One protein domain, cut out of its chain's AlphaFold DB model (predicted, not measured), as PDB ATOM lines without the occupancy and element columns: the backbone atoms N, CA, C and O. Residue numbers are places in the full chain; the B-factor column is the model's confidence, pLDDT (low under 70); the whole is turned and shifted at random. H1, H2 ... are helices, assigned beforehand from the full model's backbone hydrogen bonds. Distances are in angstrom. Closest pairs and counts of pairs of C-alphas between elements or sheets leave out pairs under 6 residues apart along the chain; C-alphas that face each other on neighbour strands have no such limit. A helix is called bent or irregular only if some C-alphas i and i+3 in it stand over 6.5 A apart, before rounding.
ATOM      1  N   LYS A 295      44.078  36.935  21.474       81.62
ATOM      2  CA  LYS A 295      43.632  35.619  21.006       81.62
ATOM      3  C   LYS A 295      43.982  34.503  21.988       81.62
ATOM      4  O   LYS A 295      43.248  33.525  22.085       81.62
ATOM      5  N   ILE A 296      45.107  34.624  22.688       82.12
ATOM      6  CA  ILE A 296      45.599  33.566  23.567       82.12
ATOM      7  C   ILE A 296      44.796  33.580  24.867       82.12
ATOM      8  O   ILE A 296      44.186  32.570  25.217       82.12
ATOM      9  N   TRP A 297      44.722  34.726  25.553       85.25
ATOM     10  CA  TRP A 297      43.989  34.785  26.819       85.25
ATOM     11  C   TRP A 297      42.482  34.596  26.616       85.25
ATOM     12  O   TRP A 297      41.831  33.957  27.445       85.25
ATOM     13  N   SER A 298      41.911  35.075  25.501       87.69
ATOM     14  CA  SER A 298      40.484  34.897  25.217       87.69
ATOM     15  C   SER A 298      40.127  33.421  25.078       87.69
ATOM     16  O   SER A 298      39.079  32.998  25.564       87.69
ATOM     17  N   ASN A 299      41.007  32.626  24.462       89.44
ATOM     18  CA  ASN A 299      40.814  31.190  24.294       89.44
ATOM     19  C   ASN A 299      40.880  30.440  25.629       89.44
ATOM     20  O   ASN A 299      40.021  29.597  25.886       89.44
ATOM     21  N   GLU A 300      41.844  30.759  26.495       87.50
ATOM     22  CA  GLU A 300      41.959  30.126  27.818       87.50
ATOM     23  C   GLU A 300      40.766  30.461  28.723       87.50
ATOM     24  O   GLU A 300      40.171  29.572  29.338       87.50
ATOM     25  N   ILE A 301      40.328  31.723  28.728       91.25
ATOM     26  CA  ILE A 301      39.106  32.116  29.432       91.25
ATOM     27  C   ILE A 301      37.883  31.394  28.853       91.25
ATOM     28  O   ILE A 301      37.034  30.917  29.607       91.25
ATOM     29  N   ASN A 302      37.780  31.281  27.528       93.81
ATOM     30  CA  ASN A 302      36.652  30.609  26.890       93.81
ATOM     31  C   ASN A 302      36.577  29.121  27.272       93.81
ATOM     32  O   ASN A 302      35.494  28.619  27.573       93.81
ATOM     33  N   LYS A 303      37.720  28.424  27.350       93.62
ATOM     34  CA  LYS A 303      37.784  27.047  27.875       93.62
ATOM     35  C   LYS A 303      37.243  26.972  29.302       93.62
ATOM     36  O   LYS A 303      36.418  26.111  29.597       93.62
ATOM     37  N   PHE A 304      37.661  27.888  30.181       94.69
ATOM     38  CA  PHE A 304      37.149  27.957  31.553       94.69
ATOM     39  C   PHE A 304      35.627  28.173  31.601       94.69
ATOM     40  O   PHE A 304      34.950  27.489  32.373       94.69
ATOM     41  N   ILE A 305      35.092  29.080  30.775       96.31
ATOM     42  CA  ILE A 305      33.653  29.383  30.679       96.31
ATOM     43  C   ILE A 305      32.854  28.139  30.278       96.31
ATOM     44  O   ILE A 305      31.870  27.808  30.944       96.31
ATOM     45  N   ILE A 306      33.294  27.439  29.228       96.00
ATOM     46  CA  ILE A 306      32.621  26.243  28.705       96.00
ATOM     47  C   ILE A 306      32.694  25.098  29.717       96.00
ATOM     48  O   ILE A 306      31.661  24.552  30.096       96.00
ATOM     49  N   ASN A 307      33.891  24.782  30.223       95.75
ATOM     50  CA  ASN A 307      34.105  23.666  31.154       95.75
ATOM     51  C   ASN A 307      33.327  23.821  32.466       95.75
ATOM     52  O   ASN A 307      33.018  22.837  33.134       95.75
ATOM     53  N   ASN A 308      33.032  25.060  32.863       95.31
ATOM     54  CA  ASN A 308      32.292  25.344  34.083       95.31
ATOM     55  C   ASN A 308      30.818  25.670  33.852       95.31
ATOM     56  O   ASN A 308      30.130  25.940  34.837       95.31
ATOM     57  N   ASP A 309      30.327  25.613  32.616       94.75
ATOM     58  CA  ASP A 309      28.945  25.932  32.257       94.75
ATOM     59  C   ASP A 309      28.507  27.320  32.765       94.75
ATOM     60  O   ASP A 309      27.535  27.471  33.507       94.75
ATOM     61  N   ILE A 310      29.303  28.348  32.454       94.88
ATOM     62  CA  ILE A 310      29.022  29.728  32.872       94.88
ATOM     63  C   ILE A 310      28.160  30.403  31.801       94.88
ATOM     64  O   ILE A 310      28.650  30.803  30.742       94.88
ATOM     65  N   LYS A 311      26.863  30.529  32.092       92.00
ATOM     66  CA  LYS A 311      25.842  31.029  31.165       92.00
ATOM     67  C   LYS A 311      24.938  32.073  31.806       92.00
ATOM     68  O   LYS A 311      24.704  32.035  33.009       92.00
ATOM     69  N   ILE A 312      24.374  32.938  30.971       89.00
ATOM     70  CA  ILE A 312      23.238  33.809  31.292       89.00
ATOM     71  C   ILE A 312      22.157  33.513  30.255       89.00
ATOM     72  O   ILE A 312      22.444  33.502  29.058       89.00
ATOM     73  N   ASN A 313      20.925  33.232  30.692       85.88
ATOM     74  CA  ASN A 313      19.810  32.894  29.795       85.88
ATOM     75  C   ASN A 313      20.162  31.791  28.778       85.88
ATOM     76  O   ASN A 313      19.912  31.925  27.579       85.88
ATOM     77  N   ASN A 314      20.803  30.717  29.254       87.12
ATOM     78  CA  ASN A 314      21.283  29.579  28.456       87.12
ATOM     79  C   ASN A 314      22.356  29.899  27.394       87.12
ATOM     80  O   ASN A 314      22.749  29.005  26.645       87.12
ATOM     81  N   LYS A 315      22.888  31.127  27.347       91.56
ATOM     82  CA  LYS A 315      23.989  31.520  26.456       91.56
ATOM     83  C   LYS A 315      25.289  31.651  27.243       91.56
ATOM     84  O   LYS A 315      25.301  32.259  28.311       91.56
ATOM     85  N   TYR A 316      26.379  31.091  26.720       94.31
ATOM     86  CA  TYR A 316      27.703  31.278  27.315       94.31
ATOM     87  C   TYR A 316      28.086  32.755  27.285       94.31
ATOM     88  O   TYR A 316      27.856  33.445  26.290       94.31
ATOM     89  N   ILE A 317      28.665  33.233  28.383       92.81
ATOM     90  CA  ILE A 317      29.200  34.593  28.440       92.81
ATOM     91  C   ILE A 317      30.473  34.697  27.588       92.81
ATOM     92  O   ILE A 317      31.144  33.699  27.334       92.81
ATOM     93  N   THR A 318      30.832  35.906  27.159       92.25
ATOM     94  CA  THR A 318      32.094  36.128  26.436       92.25
ATOM     95  C   THR A 318      33.276  36.252  27.408       92.25
ATOM     96  O   THR A 318      33.079  36.585  28.582       92.25
ATOM     97  N   PRO A 319      34.526  36.063  26.943       91.12
ATOM     98  CA  PRO A 319      35.709  36.303  27.769       91.12
ATOM     99  C   PRO A 319      35.776  37.713  28.367       91.12
ATOM    100  O   PRO A 319      36.082  37.867  29.547       91.12
ATOM    101  N   VAL A 320      35.416  38.739  27.587       89.94
ATOM    102  CA  VAL A 320      35.340  40.132  28.065       89.94
ATOM    103  C   VAL A 320      34.303  40.272  29.177       89.94
ATOM    104  O   VAL A 320      34.560  40.920  30.190       89.94
ATOM    105  N   TYR A 321      33.145  39.626  29.024       91.25
ATOM    106  CA  TYR A 321      32.098  39.651  30.038       91.25
ATOM    107  C   TYR A 321      32.553  39.000  31.351       91.25
ATOM    108  O   TYR A 321      32.265  39.529  32.420       91.25
ATOM    109  N   LEU A 322      33.336  37.915  31.301       93.00
ATOM    110  CA  LEU A 322      33.918  37.328  32.513       93.00
ATOM    111  C   LEU A 322      34.832  38.318  33.249       93.00
ATOM    112  O   LEU A 322      34.777  38.391  34.475       93.00
ATOM    113  N   ILE A 323      35.644  39.098  32.531       90.31
ATOM    114  CA  ILE A 323      36.513  40.111  33.152       90.31
ATOM    115  C   ILE A 323      35.667  41.205  33.818       90.31
ATOM    116  O   ILE A 323      35.979  41.617  34.938       90.31
ATOM    117  N   LYS A 324      34.561  41.628  33.184       90.75
ATOM    118  CA  LYS A 324      33.584  42.545  33.799       90.75
ATOM    119  C   LYS A 324      33.029  41.962  35.103       90.75
ATOM    120  O   LYS A 324      33.086  42.625  36.134       90.75
ATOM    121  N   LEU A 325      32.596  40.697  35.095       92.50
ATOM    122  CA  LEU A 325      32.111  40.017  36.303       92.50
ATOM    123  C   LEU A 325      33.178  39.963  37.400       92.50
ATOM    124  O   LEU A 325      32.888  40.301  38.542       92.50
ATOM    125  N   LEU A 326      34.415  39.584  37.077       92.06
ATOM    126  CA  LEU A 326      35.509  39.540  38.053       92.06
ATOM    127  C   LEU A 326      35.809  40.921  38.648       92.06
ATOM    128  O   LEU A 326      36.057  41.021  39.845       92.06
ATOM    129  N   THR A 327      35.730  41.977  37.838       89.56
ATOM    130  CA  THR A 327      35.930  43.365  38.287       89.56
ATOM    131  C   THR A 327      34.838  43.814  39.260       89.56
ATOM    132  O   THR A 327      35.122  44.526  40.215       89.56
ATOM    133  N   VAL A 328      33.599  43.357  39.070       90.81
ATOM    134  CA  VAL A 328      32.478  43.615  39.989       90.81
ATOM    135  C   VAL A 328      32.581  42.770  41.273       90.81
ATOM    136  O   VAL A 328      32.306  43.236  42.382       90.81
ATOM    137  N   LEU A 329      32.980  41.503  41.137       90.88
ATOM    138  CA  LEU A 329      33.033  40.528  42.230       90.88
ATOM    139  C   LEU A 329      34.172  40.768  43.223       90.88
ATOM    140  O   LEU A 329      34.061  40.366  44.383       90.88
ATOM    141  N   LEU A 330      35.270  41.361  42.770       89.12
ATOM    142  CA  LEU A 330      36.480  41.559  43.556       89.12
ATOM    143  C   LEU A 330      36.630  43.034  43.917       89.12
ATOM    144  O   LEU A 330      36.175  43.903  43.180       89.12
ATOM    145  N   ASN A 331      37.287  43.335  45.038       86.06
ATOM    146  CA  ASN A 331      37.728  44.709  45.242       86.06
ATOM    147  C   ASN A 331      38.819  45.034  44.218       86.06
ATOM    148  O   ASN A 331      39.540  44.156  43.732       86.06
ATOM    149  N   ASN A 332      38.956  46.315  43.889       83.62
ATOM    150  CA  ASN A 332      39.882  46.728  42.843       83.62
ATOM    151  C   ASN A 332      41.330  46.338  43.125       83.62
ATOM    152  O   ASN A 332      42.042  46.017  42.190       83.62
ATOM    153  N   ASP A 333      41.764  46.344  44.382       82.81
ATOM    154  CA  ASP A 333      43.112  45.971  44.816       82.81
ATOM    155  C   ASP A 333      43.392  44.462  44.780       82.81
ATOM    156  O   ASP A 333      44.544  44.062  44.899       82.81
ATOM    157  N   ASN A 334      42.383  43.611  44.585       89.38
ATOM    158  CA  ASN A 334      42.620  42.180  44.441       89.38
ATOM    159  C   ASN A 334      43.288  41.862  43.104       89.38
ATOM    160  O   ASN A 334      42.771  42.224  42.044       89.38
ATOM    161  N   ASP A 335      44.355  41.076  43.144       89.31
ATOM    162  CA  ASP A 335      44.935  40.481  41.946       89.31
ATOM    163  C   ASP A 335      44.048  39.366  41.372       89.31
ATOM    164  O   ASP A 335      43.342  38.634  42.085       89.31
ATOM    165  N   ILE A 336      44.119  39.201  40.052       88.62
ATOM    166  CA  ILE A 336      43.441  38.134  39.324       88.62
ATOM    167  C   ILE A 336      44.500  37.195  38.762       88.62
ATOM    168  O   ILE A 336      45.171  37.495  37.783       88.62
ATOM    169  N   ASP A 337      44.622  36.026  39.384       89.06
ATOM    170  CA  ASP A 337      45.425  34.925  38.860       89.06
ATOM    171  C   ASP A 337      44.555  34.053  37.946       89.06
ATOM    172  O   ASP A 337      43.668  33.332  38.422       89.06
ATOM    173  N   PHE A 338      44.809  34.122  36.636       86.88
ATOM    174  CA  PHE A 338      44.021  33.413  35.625       86.88
ATOM    175  C   PHE A 338      44.184  31.886  35.678       86.88
ATOM    176  O   PHE A 338      43.260  31.159  35.312       86.88
ATOM    177  N   ASN A 339      45.273  31.378  36.259       86.50
ATOM    178  CA  ASN A 339      45.434  29.941  36.497       86.50
ATOM    179  C   ASN A 339      44.581  29.449  37.676       86.50
ATOM    180  O   ASN A 339      44.358  28.249  37.836       86.50
ATOM    181  N   LYS A 340      44.067  30.363  38.509       90.50
ATOM    182  CA  LYS A 340      43.268  30.050  39.703       90.50
ATOM    183  C   LYS A 340      41.810  30.489  39.584       90.50
ATOM    184  O   LYS A 340      41.136  30.584  40.607       90.50
ATOM    185  N   LEU A 341      41.282  30.708  38.374       90.62
ATOM    186  CA  LEU A 341      39.892  31.158  38.160       90.62
ATOM    187  C   LEU A 341      38.832  30.270  38.832       90.62
ATOM    188  O   LEU A 341      37.798  30.775  39.269       90.62
ATOM    189  N   ASN A 342      39.098  28.967  38.985       91.81
ATOM    190  CA  ASN A 342      38.188  28.034  39.657       91.81
ATOM    191  C   ASN A 342      37.810  28.476  41.083       91.81
ATOM    192  O   ASN A 342      36.690  28.194  41.508       91.81
ATOM    193  N   LYS A 343      38.664  29.235  41.791       93.31
ATOM    194  CA  LYS A 343      38.335  29.762  43.130       93.31
ATOM    195  C   LYS A 343      37.132  30.713  43.126       93.31
ATOM    196  O   LYS A 343      36.454  30.851  44.137       93.31
ATOM    197  N   TYR A 344      36.857  31.363  41.994       92.25
ATOM    198  CA  TYR A 344      35.770  32.332  41.843       92.25
ATOM    199  C   TYR A 344      34.502  31.730  41.222       92.25
ATOM    200  O   TYR A 344      33.483  32.413  41.139       92.25
ATOM    201  N   LYS A 345      34.536  30.455  40.803       93.75
ATOM    202  CA  LYS A 345      33.477  29.792  40.022       93.75
ATOM    203  C   LYS A 345      32.077  29.982  40.608       93.75
ATOM    204  O   LYS A 345      31.168  30.393  39.894       93.75
ATOM    205  N   ASN A 346      31.895  29.689  41.894       91.56
ATOM    206  CA  ASN A 346      30.571  29.738  42.525       91.56
ATOM    207  C   ASN A 346      30.030  31.174  42.605       91.56
ATOM    208  O   ASN A 346      28.847  31.402  42.350       91.56
ATOM    209  N   ASN A 347      30.900  32.150  42.872       90.38
ATOM    210  CA  ASN A 347      30.528  33.565  42.892       90.38
ATOM    211  C   ASN A 347      30.152  34.058  41.488       90.38
ATOM    212  O   ASN A 347      29.137  34.731  41.334       90.38
ATOM    213  N   ILE A 348      30.906  33.646  40.460       93.50
ATOM    214  CA  ILE A 348      30.591  33.931  39.052       93.50
ATOM    215  C   ILE A 348      29.228  33.339  38.668       93.50
ATOM    216  O   ILE A 348      28.399  34.020  38.072       93.50
ATOM    217  N   LYS A 349      28.944  32.092  39.051       90.88
ATOM    218  CA  LYS A 349      27.628  31.490  38.793       90.88
ATOM    219  C   LYS A 349      26.499  32.221  39.512       90.88
ATOM    220  O   LYS A 349      25.437  32.410  38.930       90.88
ATOM    221  N   THR A 350      26.739  32.662  40.744       88.69
ATOM    222  CA  THR A 350      25.751  33.414  41.530       88.69
ATOM    223  C   THR A 350      25.377  34.726  40.841       88.69
ATOM    224  O   THR A 350      24.194  35.014  40.685       88.69
ATOM    225  N   ILE A 351      26.364  35.500  40.372       88.44
ATOM    226  CA  ILE A 351      26.091  36.748  39.645       88.44
ATOM    227  C   ILE A 351      25.435  36.487  38.280       88.44
ATOM    228  O   ILE A 351      24.512  37.206  37.919       88.44
ATOM    229  N   CYS A 352      25.802  35.424  37.557       88.38
ATOM    230  CA  CYS A 352      25.089  35.034  36.334       88.38
ATOM    231  C   CYS A 352      23.617  34.664  36.596       88.38
ATOM    232  O   CYS A 352      22.746  34.983  35.787       88.38
ATOM    233  N   GLY A 353      23.324  34.029  37.735       82.94
ATOM    234  CA  GLY A 353      21.954  33.764  38.177       82.94
ATOM    235  C   GLY A 353      21.166  35.054  38.408       82.94
ATOM    236  O   GLY A 353      20.052  35.179  37.908       82.94
ATOM    237  N   LEU A 354      21.782  36.045  39.064       82.25
ATOM    238  CA  LEU A 354      21.202  37.378  39.267       82.25
ATOM    239  C   LEU A 354      20.865  38.089  37.944       82.25
ATOM    240  O   LEU A 354      19.895  38.836  37.894       82.25
ATOM    241  N   LEU A 355      21.648  37.840  36.891       79.69
ATOM    242  CA  LEU A 355      21.510  38.431  35.550       79.69
ATOM    243  C   LEU A 355      20.533  37.680  34.631       79.69
ATOM    244  O   LEU A 355      20.315  38.088  33.488       79.69
ATOM    245  N   SER A 356      19.978  36.555  35.082       76.44
ATOM    246  CA  SER A 356      19.002  35.802  34.292       76.44
ATOM    247  C   SER A 356      17.682  36.574  34.187       76.44
ATOM    248  O   SER A 356      17.349  37.368  35.064       76.44
ATOM    249  N   ASN A 357      16.950  36.373  33.088       65.75
ATOM    250  CA  ASN A 357      15.783  37.171  32.716       65.75
ATOM    251  C   ASN A 357      14.793  37.327  33.874       65.75
ATOM    252  O   ASN A 357      14.225  36.352  34.370       65.75
ATOM    253  N   LEU A 358      14.553  38.581  34.242       67.44
ATOM    254  CA  LEU A 358      13.518  38.970  35.184       67.44
ATOM    255  C   LEU A 358      12.197  39.054  34.412       67.44
ATOM    256  O   LEU A 358      12.067  39.835  33.471       67.44
ATOM    257  N   ILE A 359      11.228  38.208  34.759       64.50
ATOM    258  CA  ILE A 359       9.906  38.223  34.120       64.50
ATOM    259  C   ILE A 359       9.066  39.279  34.824       64.50
ATOM    260  O   ILE A 359       8.619  39.054  35.946       64.50
ATOM    261  N   TYR A 360       8.841  40.413  34.163       64.19
ATOM    262  CA  TYR A 360       7.970  41.456  34.692       64.19
ATOM    263  C   TYR A 360       6.558  40.917  34.958       64.19
ATOM    264  O   TYR A 360       5.999  40.180  34.142       64.19
ATOM    265  N   LYS A 361       5.985  41.306  36.097       68.81
ATOM    266  CA  LYS A 361       4.574  41.092  36.426       68.81
ATOM    267  C   LYS A 361       3.964  42.418  36.857       68.81
ATOM    268  O   LYS A 361       4.664  43.243  37.443       68.81
ATOM    269  N   GLU A 362       2.685  42.606  36.548       65.44
ATOM    270  CA  GLU A 362       1.944  43.805  36.939       65.44
ATOM    271  C   GLU A 362       1.907  43.982  38.461       65.44
ATOM    272  O   GLU A 362       1.828  43.018  39.226       65.44
ATOM    273  N   GLU A 363       1.985  45.242  38.881       69.19
ATOM    274  CA  GLU A 363       1.900  45.656  40.278       69.19
ATOM    275  C   GLU A 363       0.428  45.799  40.681       69.19
ATOM    276  O   GLU A 363      -0.374  46.348  39.929       69.19
ATOM    277  N   ILE A 364       0.067  45.314  41.873       66.44
ATOM    278  CA  ILE A 364      -1.312  45.406  42.385       66.44
ATOM    279  C   ILE A 364      -1.469  46.676  43.229       66.44
ATOM    280  O   ILE A 364      -2.359  47.488  42.987       66.44
ATOM    281  N   LYS A 365      -0.610  46.826  44.247       79.25
ATOM    282  CA  LYS A 365      -0.588  47.949  45.191       79.25
ATOM    283  C   LYS A 365       0.704  47.914  46.008       79.25
ATOM    284  O   LYS A 365       0.956  46.941  46.716       79.25
ATOM    285  N   ILE A 366       1.497  48.978  45.951       84.00
ATOM    286  CA  ILE A 366       2.735  49.081  46.728       84.00
ATOM    287  C   ILE A 366       2.389  49.399  48.186       84.00
ATOM    288  O   ILE A 366       1.724  50.394  48.472       84.00
ATOM    289  N   GLU A 367       2.859  48.561  49.106       85.25
ATOM    290  CA  GLU A 367       2.739  48.762  50.555       85.25
ATOM    291  C   GLU A 367       4.125  48.750  51.196       85.25
ATOM    292  O   GLU A 367       5.055  48.149  50.650       85.25
ATOM    293  N   ASP A 368       4.258  49.422  52.342       84.81
ATOM    294  CA  ASP A 368       5.536  49.514  53.044       84.81
ATOM    295  C   ASP A 368       6.033  48.128  53.457       84.81
ATOM    296  O   ASP A 368       5.274  47.302  53.964       84.81
ATOM    297  N   ASN A 369       7.311  47.868  53.201       86.62
ATOM    298  CA  ASN A 369       7.961  46.615  53.546       86.62
ATOM    299  C   ASN A 369       9.484  46.774  53.595       86.62
ATOM    300  O   ASN A 369      10.059  47.719  53.046       86.62
ATOM    301  N   ASP A 370      10.136  45.800  54.225       84.00
ATOM    302  CA  ASP A 370      11.583  45.802  54.448       84.00
ATOM    303  C   ASP A 370      12.385  45.883  53.142       84.00
ATOM    304  O   ASP A 370      13.392  46.588  53.082       84.00
ATOM    305  N   LEU A 371      11.930  45.225  52.070       88.94
ATOM    306  CA  LEU A 371      12.638  45.223  50.790       88.94
ATOM    307  C   LEU A 371      12.640  46.609  50.131       88.94
ATOM    308  O   LEU A 371      13.678  47.014  49.611       88.94
ATOM    309  N   ILE A 372      11.540  47.372  50.205       91.19
ATOM    310  CA  ILE A 372      11.509  48.773  49.737       91.19
ATOM    311  C   ILE A 372      12.526  49.615  50.508       91.19
ATOM    312  O   ILE A 372      13.281  50.378  49.906       91.19
ATOM    313  N   LYS A 373      12.572  49.472  51.834       85.06
ATOM    314  CA  LYS A 373      13.502  50.232  52.681       85.06
ATOM    315  C   LYS A 373      14.952  49.884  52.375       85.06
ATOM    316  O   LYS A 373      15.791  50.776  52.290       85.06
ATOM    317  N   MET A 374      15.238  48.605  52.133       87.69
ATOM    318  CA  MET A 374      16.550  48.180  51.662       87.69
ATOM    319  C   MET A 374      16.869  48.804  50.299       87.69
ATOM    320  O   MET A 374      17.937  49.391  50.164       87.69
ATOM    321  N   MET A 375      15.945  48.735  49.331       92.12
ATOM    322  CA  MET A 375      16.088  49.307  47.983       92.12
ATOM    323  C   MET A 375      16.320  50.826  47.993       92.12
ATOM    324  O   MET A 375      17.067  51.334  47.156       92.12
ATOM    325  N   ALA A 376      15.741  51.554  48.950       91.00
ATOM    326  CA  ALA A 376      15.933  52.996  49.099       91.00
ATOM    327  C   ALA A 376      17.378  53.383  49.473       91.00
ATOM    328  O   ALA A 376      17.792  54.509  49.238       91.00
ATOM    329  N   LEU A 377      18.212  52.463  49.968       87.75
ATOM    330  CA  LEU A 377      19.627  52.748  50.260       87.75
ATOM    331  C   LEU A 377      20.520  52.742  49.004       87.75
ATOM    332  O   LEU A 377      21.751  52.751  49.110       87.75
ATOM    333  N   VAL A 378      19.932  52.681  47.809       92.75
ATOM    334  CA  VAL A 378      20.648  52.488  46.545       92.75
ATOM    335  C   VAL A 378      21.669  53.585  46.257       92.75
ATOM    336  O   VAL A 378      22.838  53.264  46.046       92.75
ATOM    337  N   ASN A 379      21.284  54.863  46.316       91.75
ATOM    338  CA  ASN A 379      22.190  55.954  45.952       91.75
ATOM    339  C   ASN A 379      23.288  56.145  47.002       91.75
ATOM    340  O   ASN A 379      24.432  56.410  46.647       91.75
ATOM    341  N   TYR A 380      22.994  55.876  48.278       87.06
ATOM    342  CA  TYR A 380      24.022  55.787  49.315       87.06
ATOM    343  C   TYR A 380      25.091  54.738  48.955       87.06
ATOM    344  O   TYR A 380      26.289  55.018  48.989       87.06
ATOM    345  N   ASN A 381      24.682  53.524  48.567       88.94
ATOM    346  CA  ASN A 381      25.625  52.459  48.212       88.94
ATOM    347  C   ASN A 381      26.381  52.737  46.901       88.94
ATOM    348  O   ASN A 381      27.531  52.313  46.770       88.94
ATOM    349  N   ILE A 382      25.777  53.474  45.965       92.88
ATOM    350  CA  ILE A 382      26.457  53.985  44.765       92.88
ATOM    351  C   ILE A 382      27.521  55.008  45.150       92.88
ATOM    352  O   ILE A 382      28.680  54.822  44.780       92.88
ATOM    353  N   ASN A 383      27.174  56.015  45.962       89.81
ATOM    354  CA  ASN A 383      28.130  57.016  46.427       89.81
ATOM    355  C   ASN A 383      29.318  56.346  47.130       89.81
ATOM    356  O   ASN A 383      30.473  56.614  46.815       89.81
ATOM    357  N   ARG A 384      29.055  55.364  47.999       85.69
ATOM    358  CA  ARG A 384      30.113  54.578  48.653       85.69
ATOM    359  C   ARG A 384      30.987  53.807  47.674       85.69
ATOM    360  O   ARG A 384      32.197  53.728  47.884       85.69
ATOM    361  N   ALA A 385      30.406  53.219  46.633       90.00
ATOM    362  CA  ALA A 385      31.180  52.531  45.608       90.00
ATOM    363  C   ALA A 385      32.096  53.503  44.848       90.00
ATOM    364  O   ALA A 385      33.252  53.156  44.613       90.00
ATOM    365  N   ILE A 386      31.627  54.718  44.544       90.75
ATOM    366  CA  ILE A 386      32.410  55.780  43.890       90.75
ATOM    367  C   ILE A 386      33.518  56.292  44.822       90.75
ATOM    368  O   ILE A 386      34.688  56.288  44.444       90.75
ATOM    369  N   GLU A 387      33.196  56.629  46.076       87.12
ATOM    370  CA  GLU A 387      34.164  57.087  47.085       87.12
ATOM    371  C   GLU A 387      35.285  56.081  47.335       87.12
ATOM    372  O   GLU A 387      36.422  56.467  47.597       87.12
ATOM    373  N   LYS A 388      34.968  54.780  47.295       84.38
ATOM    374  CA  LYS A 388      35.942  53.686  47.441       84.38
ATOM    375  C   LYS A 388      36.555  53.253  46.110       84.38
ATOM    376  O   LYS A 388      37.457  52.412  46.110       84.38
ATOM    377  N   GLY A 389      36.050  53.791  45.004       84.50
ATOM    378  CA  GLY A 389      36.372  53.403  43.641       84.50
ATOM    379  C   GLY A 389      36.115  51.929  43.330       84.50
ATOM    380  O   GLY A 389      36.734  51.415  42.417       84.50
ATOM    381  N   SER A 390      35.272  51.211  44.077       87.75
ATOM    382  CA  SER A 390      35.108  49.753  43.960       87.75
ATOM    383  C   SER A 390      33.644  49.360  43.798       87.75
ATOM    384  O   SER A 390      32.830  49.518  44.712       87.75
ATOM    385  N   LEU A 391      33.329  48.748  42.651       89.62
ATOM    386  CA  LEU A 391      31.990  48.243  42.333       89.62
ATOM    387  C   LEU A 391      31.529  47.147  43.285       89.62
ATOM    388  O   LEU A 391      30.329  46.931  43.438       89.62
ATOM    389  N   ASN A 392      32.466  46.477  43.955       90.75
ATOM    390  CA  ASN A 392      32.144  45.414  44.887       90.75
ATOM    391  C   ASN A 392      31.234  45.874  46.032       90.75
ATOM    392  O   ASN A 392      30.415  45.090  46.510       90.75
ATOM    393  N   TYR A 393      31.349  47.138  46.452       87.94
ATOM    394  CA  TYR A 393      30.473  47.717  47.471       87.94
ATOM    395  C   TYR A 393      29.020  47.750  46.996       87.94
ATOM    396  O   TYR A 393      28.141  47.237  47.688       87.94
ATOM    397  N   PHE A 394      28.783  48.262  45.786       92.50
ATOM    398  CA  PHE A 394      27.448  48.287  45.201       92.50
ATOM    399  C   PHE A 394      26.945  46.873  44.884       92.50
ATOM    400  O   PHE A 394      25.816  46.526  45.215       92.50
ATOM    401  N   TYR A 395      27.799  45.998  44.349       92.75
ATOM    402  CA  TYR A 395      27.443  44.605  44.078       92.75
ATOM    403  C   TYR A 395      27.006  43.840  45.329       92.75
ATOM    404  O   TYR A 395      26.017  43.114  45.282       92.75
ATOM    405  N   LYS A 396      27.715  43.990  46.454       90.81
ATOM    406  CA  LYS A 396      27.341  43.334  47.715       90.81
ATOM    407  C   LYS A 396      25.953  43.759  48.181       90.81
ATOM    408  O   LYS A 396      25.205  42.901  48.638       90.81
ATOM    409  N   TYR A 397      25.620  45.038  48.026       91.38
ATOM    410  CA  TYR A 397      24.280  45.561  48.273       91.38
ATOM    411  C   TYR A 397      23.244  44.952  47.311       91.38
ATOM    412  O   TYR A 397      22.250  44.382  47.744       91.38
ATOM    413  N   VAL A 398      23.507  44.950  46.004       93.25
ATOM    414  CA  VAL A 398      22.590  44.365  45.007       93.25
ATOM    415  C   VAL A 398      22.364  42.864  45.247       93.25
ATOM    416  O   VAL A 398      21.240  42.370  45.167       93.25
ATOM    417  N   LEU A 399      23.416  42.121  45.598       90.56
ATOM    418  CA  LEU A 399      23.330  40.704  45.947       90.56
ATOM    419  C   LEU A 399      22.456  40.474  47.184       90.56
ATOM    420  O   LEU A 399      21.809  39.433  47.303       90.56
ATOM    421  N   SER A 400      22.468  41.411  48.123       88.56
ATOM    422  CA  SER A 400      21.745  41.284  49.373       88.56
ATOM    423  C   SER A 400      20.250  41.582  49.190       88.56
ATOM    424  O   SER A 400      19.434  40.819  49.701       88.56
ATOM    425  N   ILE A 401      19.903  42.560  48.342       91.06
ATOM    426  CA  ILE A 401      18.545  42.775  47.807       91.06
ATOM    427  C   ILE A 401      18.030  41.516  47.093       91.06
ATOM    428  O   ILE A 401      16.931  41.038  47.371       91.06
ATOM    429  N   TYR A 402      18.846  40.936  46.207       90.88
ATOM    430  CA  TYR A 402      18.490  39.720  45.475       90.88
ATOM    431  C   TYR A 402      18.192  38.542  46.412       90.88
ATOM    432  O   TYR A 402      17.178  37.863  46.258       90.88
ATOM    433  N   LYS A 403      19.063  38.294  47.399       88.06
ATOM    434  CA  LYS A 403      18.872  37.209  48.372       88.06
ATOM    435  C   LYS A 403      17.602  37.404  49.194       88.06
ATOM    436  O   LYS A 403      16.843  36.451  49.332       88.06
ATOM    437  N   GLU A 404      17.365  38.621  49.676       89.56
ATOM    438  CA  GLU A 404      16.166  38.955  50.444       89.56
ATOM    439  C   GLU A 404      14.892  38.649  49.647       89.56
ATOM    440  O   GLU A 404      14.009  37.938  50.128       89.56
ATOM    441  N   TYR A 405      14.834  39.091  48.388       90.12
ATOM    442  CA  TYR A 405      13.687  38.822  47.528       90.12
ATOM    443  C   TYR A 405      13.483  37.325  47.271       90.12
ATOM    444  O   TYR A 405      12.367  36.833  47.407       90.12
ATOM    445  N   ILE A 406      14.538  36.579  46.917       87.31
ATOM    446  CA  ILE A 406      14.426  35.139  46.620       87.31
ATOM    447  C   ILE A 406      13.987  34.336  47.851       87.31
ATOM    448  O   ILE A 406      13.191  33.410  47.713       87.31
ATOM    449  N   THR A 407      14.470  34.680  49.046       88.44
ATOM    450  CA  THR A 407      14.089  33.991  50.288       88.44
ATOM    451  C   THR A 407      12.643  34.280  50.698       88.44
ATOM    452  O   THR A 407      11.987  33.406  51.258       88.44
ATOM    453  N   ASN A 408      12.130  35.475  50.398       88.75
ATOM    454  CA  ASN A 408      10.834  35.956  50.880       88.75
ATOM    455  C   ASN A 408       9.851  36.300  49.741       88.75
ATOM    456  O   ASN A 408       8.988  37.157  49.917       88.75
ATOM    457  N   GLN A 409       9.940  35.632  48.581       86.69
ATOM    458  CA  GLN A 409       9.164  35.981  47.373       86.69
ATOM    459  C   GLN A 409       7.662  36.140  47.625       86.69
ATOM    460  O   GLN A 409       7.040  37.060  47.096       86.69
ATOM    461  N   ASP A 410       7.078  35.268  48.447       86.50
ATOM    462  CA  ASP A 410       5.652  35.321  48.764       86.50
ATOM    463  C   ASP A 410       5.245  36.597  49.513       86.50
ATOM    464  O   ASP A 410       4.135  37.083  49.299       86.50
ATOM    465  N   LYS A 411       6.145  37.167  50.329       88.62
ATOM    466  CA  LYS A 411       5.921  38.424  51.064       88.62
ATOM    467  C   LYS A 411       5.959  39.649  50.152       88.62
ATOM    468  O   LYS A 411       5.318  40.644  50.457       88.62
ATOM    469  N   TYR A 412       6.683  39.572  49.034       89.44
ATOM    470  CA  TYR A 412       6.963  40.712  48.153       89.44
ATOM    471  C   TYR A 412       6.196  40.675  46.825       89.44
ATOM    472  O   TYR A 412       6.543  41.381  45.876       89.44
ATOM    473  N   LYS A 413       5.125  39.873  46.742       86.44
ATOM    474  CA  LYS A 413       4.282  39.758  45.536       86.44
ATOM    475  C   LYS A 413       3.751  41.105  45.048       86.44
ATOM    476  O   LYS A 413       3.680  41.335  43.845       86.44
ATOM    477  N   ASN A 414       3.402  41.997  45.968       86.75
ATOM    478  CA  ASN A 414       2.804  43.295  45.672       86.75
ATOM    479  C   ASN A 414       3.791  44.334  45.102       86.75
ATOM    480  O   ASN A 414       3.348  45.327  44.534       86.75
ATOM    481  N   ILE A 415       5.104  44.089  45.206       89.50
ATOM    482  CA  ILE A 415       6.177  44.971  44.710       89.50
ATOM    483  C   ILE A 415       7.069  44.303  43.656       89.50
ATOM    484  O   ILE A 415       8.150  44.798  43.342       89.50
ATOM    485  N   GLN A 416       6.641  43.163  43.109       88.19
ATOM    486  CA  GLN A 416       7.438  42.370  42.175       88.19
ATOM    487  C   GLN A 416       7.864  43.168  40.928       88.19
ATOM    488  O   GLN A 416       9.017  43.068  40.505       88.19
ATOM    489  N   GLY A 417       6.960  43.975  40.359       86.81
ATOM    490  CA  GLY A 417       7.265  44.842  39.216       86.81
ATOM    491  C   GLY A 417       8.368  45.857  39.531       86.81
ATOM    492  O   GLY A 417       9.362  45.932  38.801       86.81
ATOM    493  N   LEU A 418       8.245  46.553  40.666       89.81
ATOM    494  CA  LEU A 418       9.228  47.516  41.160       89.81
ATOM    495  C   LEU A 418      10.587  46.855  41.407       89.81
ATOM    496  O   LEU A 418      11.608  47.365  40.949       89.81
ATOM    497  N   TYR A 419      10.608  45.701  42.082       91.56
ATOM    498  CA  TYR A 419      11.833  44.936  42.323       91.56
ATOM    499  C   TYR A 419      12.542  44.588  41.010       91.56
ATOM    500  O   TYR A 419      13.749  44.787  40.889       91.56
ATOM    501  N   PHE A 420      11.816  44.107  39.998       89.25
ATOM    502  CA  PHE A 420      12.444  43.745  38.730       89.25
ATOM    503  C   PHE A 420      12.977  44.954  37.964       89.25
ATOM    504  O   PHE A 420      14.103  44.886  37.477       89.25
ATOM    505  N   LYS A 421      12.242  46.073  37.922       89.00
ATOM    506  CA  LYS A 421      12.737  47.347  37.363       89.00
ATOM    507  C   LYS A 421      14.001  47.828  38.086       89.00
ATOM    508  O   LYS A 421      14.981  48.227  37.454       89.00
ATOM    509  N   PHE A 422      13.998  47.735  39.414       93.00
ATOM    510  CA  PHE A 422      15.130  48.098  40.257       93.00
ATOM    511  C   PHE A 422      16.353  47.222  39.998       93.00
ATOM    512  O   PHE A 422      17.453  47.739  39.808       93.00
ATOM    513  N   MET A 423      16.179  45.902  39.949       92.25
ATOM    514  CA  MET A 423      17.271  44.973  39.671       92.25
ATOM    515  C   MET A 423      17.822  45.151  38.259       92.25
ATOM    516  O   MET A 423      19.037  45.090  38.083       92.25
ATOM    517  N   ASP A 424      16.965  45.431  37.276       89.19
ATOM    518  CA  ASP A 424      17.392  45.744  35.911       89.19
ATOM    519  C   ASP A 424      18.320  46.960  35.874       89.19
ATOM    520  O   ASP A 424      19.420  46.918  35.317       89.19
ATOM    521  N   THR A 425      17.905  48.018  36.570       91.69
ATOM    522  CA  THR A 425      18.677  49.253  36.696       91.69
ATOM    523  C   THR A 425      19.972  49.001  37.465       91.69
ATOM    524  O   THR A 425      21.033  49.442  37.035       91.69
ATOM    525  N   CYS A 426      19.957  48.213  38.544       93.81
ATOM    526  CA  CYS A 426      21.172  47.812  39.257       93.81
ATOM    527  C   CYS A 426      22.174  47.077  38.348       93.81
ATOM    528  O   CYS A 426      23.373  47.347  38.411       93.81
ATOM    529  N   GLN A 427      21.709  46.171  37.482       90.56
ATOM    530  CA  GLN A 427      22.571  45.460  36.528       90.56
ATOM    531  C   GLN A 427      23.174  46.407  35.482       90.56
ATOM    532  O   GLN A 427      24.353  46.270  35.141       90.56
ATOM    533  N   TYR A 428      22.392  47.377  35.006       89.88
ATOM    534  CA  TYR A 428      22.877  48.448  34.137       89.88
ATOM    535  C   TYR A 428      23.946  49.302  34.839       89.88
ATOM    536  O   TYR A 428      25.040  49.471  34.309       89.88
ATOM    537  N   ARG A 429      23.693  49.733  36.081       91.75
ATOM    538  CA  ARG A 429      24.609  50.561  36.893       91.75
ATOM    539  C   ARG A 429      25.907  49.827  37.266       91.75
ATOM    540  O   ARG A 429      26.938  50.458  37.457       91.75
ATOM    541  N   LEU A 430      25.890  48.491  37.310       91.19
ATOM    542  CA  LEU A 430      27.092  47.650  37.435       91.19
ATOM    543  C   LEU A 430      27.877  47.485  36.114       91.19
ATOM    544  O   LEU A 430      28.940  46.864  36.112       91.19
ATOM    545  N   GLY A 431      27.368  47.993  34.986       87.19
ATOM    546  CA  GLY A 431      27.963  47.820  33.655       87.19
ATOM    547  C   GLY A 431      27.825  46.400  33.090       87.19
ATOM    548  O   GLY A 431      28.612  45.987  32.233       87.19
ATOM    549  N   LEU A 432      26.853  45.629  33.591       85.88
ATOM    550  CA  LEU A 432      26.612  44.230  33.218       85.88
ATOM    551  C   LEU A 432      25.493  44.071  32.180       85.88
ATOM    552  O   LEU A 432      25.339  42.985  31.615       85.88
ATOM    553  N   LYS A 433      24.743  45.142  31.903       79.19
ATOM    554  CA  LYS A 433      23.645  45.186  30.934       79.19
ATOM    555  C   LYS A 433      23.757  46.435  30.053       79.19
ATOM    556  O   LYS A 433      24.145  47.487  30.545       79.19
ATOM    557  N   GLU A 434      23.434  46.327  28.763       66.12
ATOM    558  CA  GLU A 434      23.475  47.457  27.816       66.12
ATOM    559  C   GLU A 434      22.199  48.321  27.876       66.12
ATOM    560  O   GLU A 434      21.093  47.815  28.095       66.12
ATOM    561  N   GLU A 435      22.344  49.623  27.608       51.31
ATOM    562  CA  GLU A 435      21.314  50.672  27.746       51.31
ATOM    563  C   GLU A 435      20.007  50.394  26.971       51.31
ATOM    564  O   GLU A 435      18.910  50.704  27.439       51.31
ATOM    565  N   ASN A 436      20.094  49.722  25.815       42.19
ATOM    566  CA  ASN A 436      18.939  49.391  24.962       42.19
ATOM    567  C   ASN A 436      17.889  48.501  25.645       42.19
ATOM    568  O   ASN A 436      16.757  48.385  25.170       42.19
ATOM    569  N   SER A 437      18.257  47.853  26.746       39.03
ATOM    570  CA  SER A 437      17.361  46.993  27.506       39.03
ATOM    571  C   SER A 437      16.548  47.736  28.573       39.03
ATOM    572  O   SER A 437      15.427  47.316  28.848       39.03
ATOM    573  N   VAL A 438      17.048  48.867  29.087       37.97
ATOM    574  CA  VAL A 438      16.368  49.693  30.104       37.97
ATOM    575  C   VAL A 438      15.256  50.532  29.464       37.97
ATOM    576  O   VAL A 438      14.130  50.561  29.958       37.97
TER     577      VAL A 438
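AT A GLANCE: This is residues 295 to 438 of the 443 residues of an uncharacterized protein of Clostridium sp. CAG:628 (UniProt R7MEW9). Two groups of helices sit end to end along the longest axis: H1, H2 and H3 at one end, and H4 to H7 at the other, where H6 is the middle helix with H4 and H5 on one side and the kinked H7 on another. H6 is also the bridge to the first group, since its first residues meet H2, while residues 355 to 369 run as a long loop from H3 to H4. The printed part has 144 residues with seven named helices, H1 to H7 in chain order, and no named strand; the class is all helix. It is compact, with a radius of gyration of the C-alphas of 16.3 A, and its spans of 53 by 35 by 29 A make it only just elongated.

HOW THE PARTS SIT: H1, residues 295 to 307, touches H2, residues 319 to 329, closest at the C-alphas of Ser 298 and Pro 319, 5.6 A apart; at 71 degrees they are only just about perpendicular. In the link between them, residues 311 to 312 pair antiparallel with residues 315 to 316. H3, residues 338 to 354, touches H2 with residues 347 to 351 alone, about perpendicular at 78 degrees; the closest C-alphas are those of Leu 325 and Ile 348, 6.8 A apart. H6, residues 391 to 407, is the hub and touches five helices. With residues 391 to 395 alone it touches H2, about perpendicular at 85 degrees, the closest C-alphas being those of Val 328 and Leu 391, 5.2 A apart. H3 and H6 only just touch, with 3 pairs of C-alphas within 8 A, the closest those of Leu 354 and Tyr 402, 7.2 A apart. H4, residues 370 to 376, touches H6 at a shallow tilt of 26 degrees, opposite ways, closest at the C-alphas of Met 374 and Ile 401, 6.9 A apart. H5, residues 378 to 387, forms a hairpin with H6, closest at the C-alphas of Ala 385 and Tyr 393, 5.2 A apart. H7, residues 409 to 429, forms another hairpin with H6, at a shallow tilt of 21 degrees, closest at the C-alphas of Val 398 and Cys 426, 6.9 A apart. Every O i to N i+4 pair is within hydrogen-bond range in H1, H2, H4, H5 and H6, against 7 of 13 in H3 and 13 of 17 in H7.

IN THESE COORDINATES: H1 begins at C-alpha 295 (43.632, 35.619, 21.006) and is 18.3 A long. H3, 23.4 A, is irregular, with C-alphas 339 and 342 8.1 A apart, and has a kink of 62 degrees near residue 345. H6, 24.2 A, begins at C-alpha 391 (31.990, 48.243, 42.333). H7, 23.7 A, is irregular, with C-alphas 414 and 417 8.0 A apart and a kink of 88 degrees near residue 416, and ends at C-alpha 429 (24.609, 50.561, 36.893).

THE WHOLE: The two C-alphas farthest apart are those of Ile 296 and Lys 365, at 53.0 A. The printed part has no cut. The links H1 to H2 and H3 to H4 are long. The mean pLDDT of the printed part is 86.5, and residues 357 to 364 and 434 to 438 are under 70.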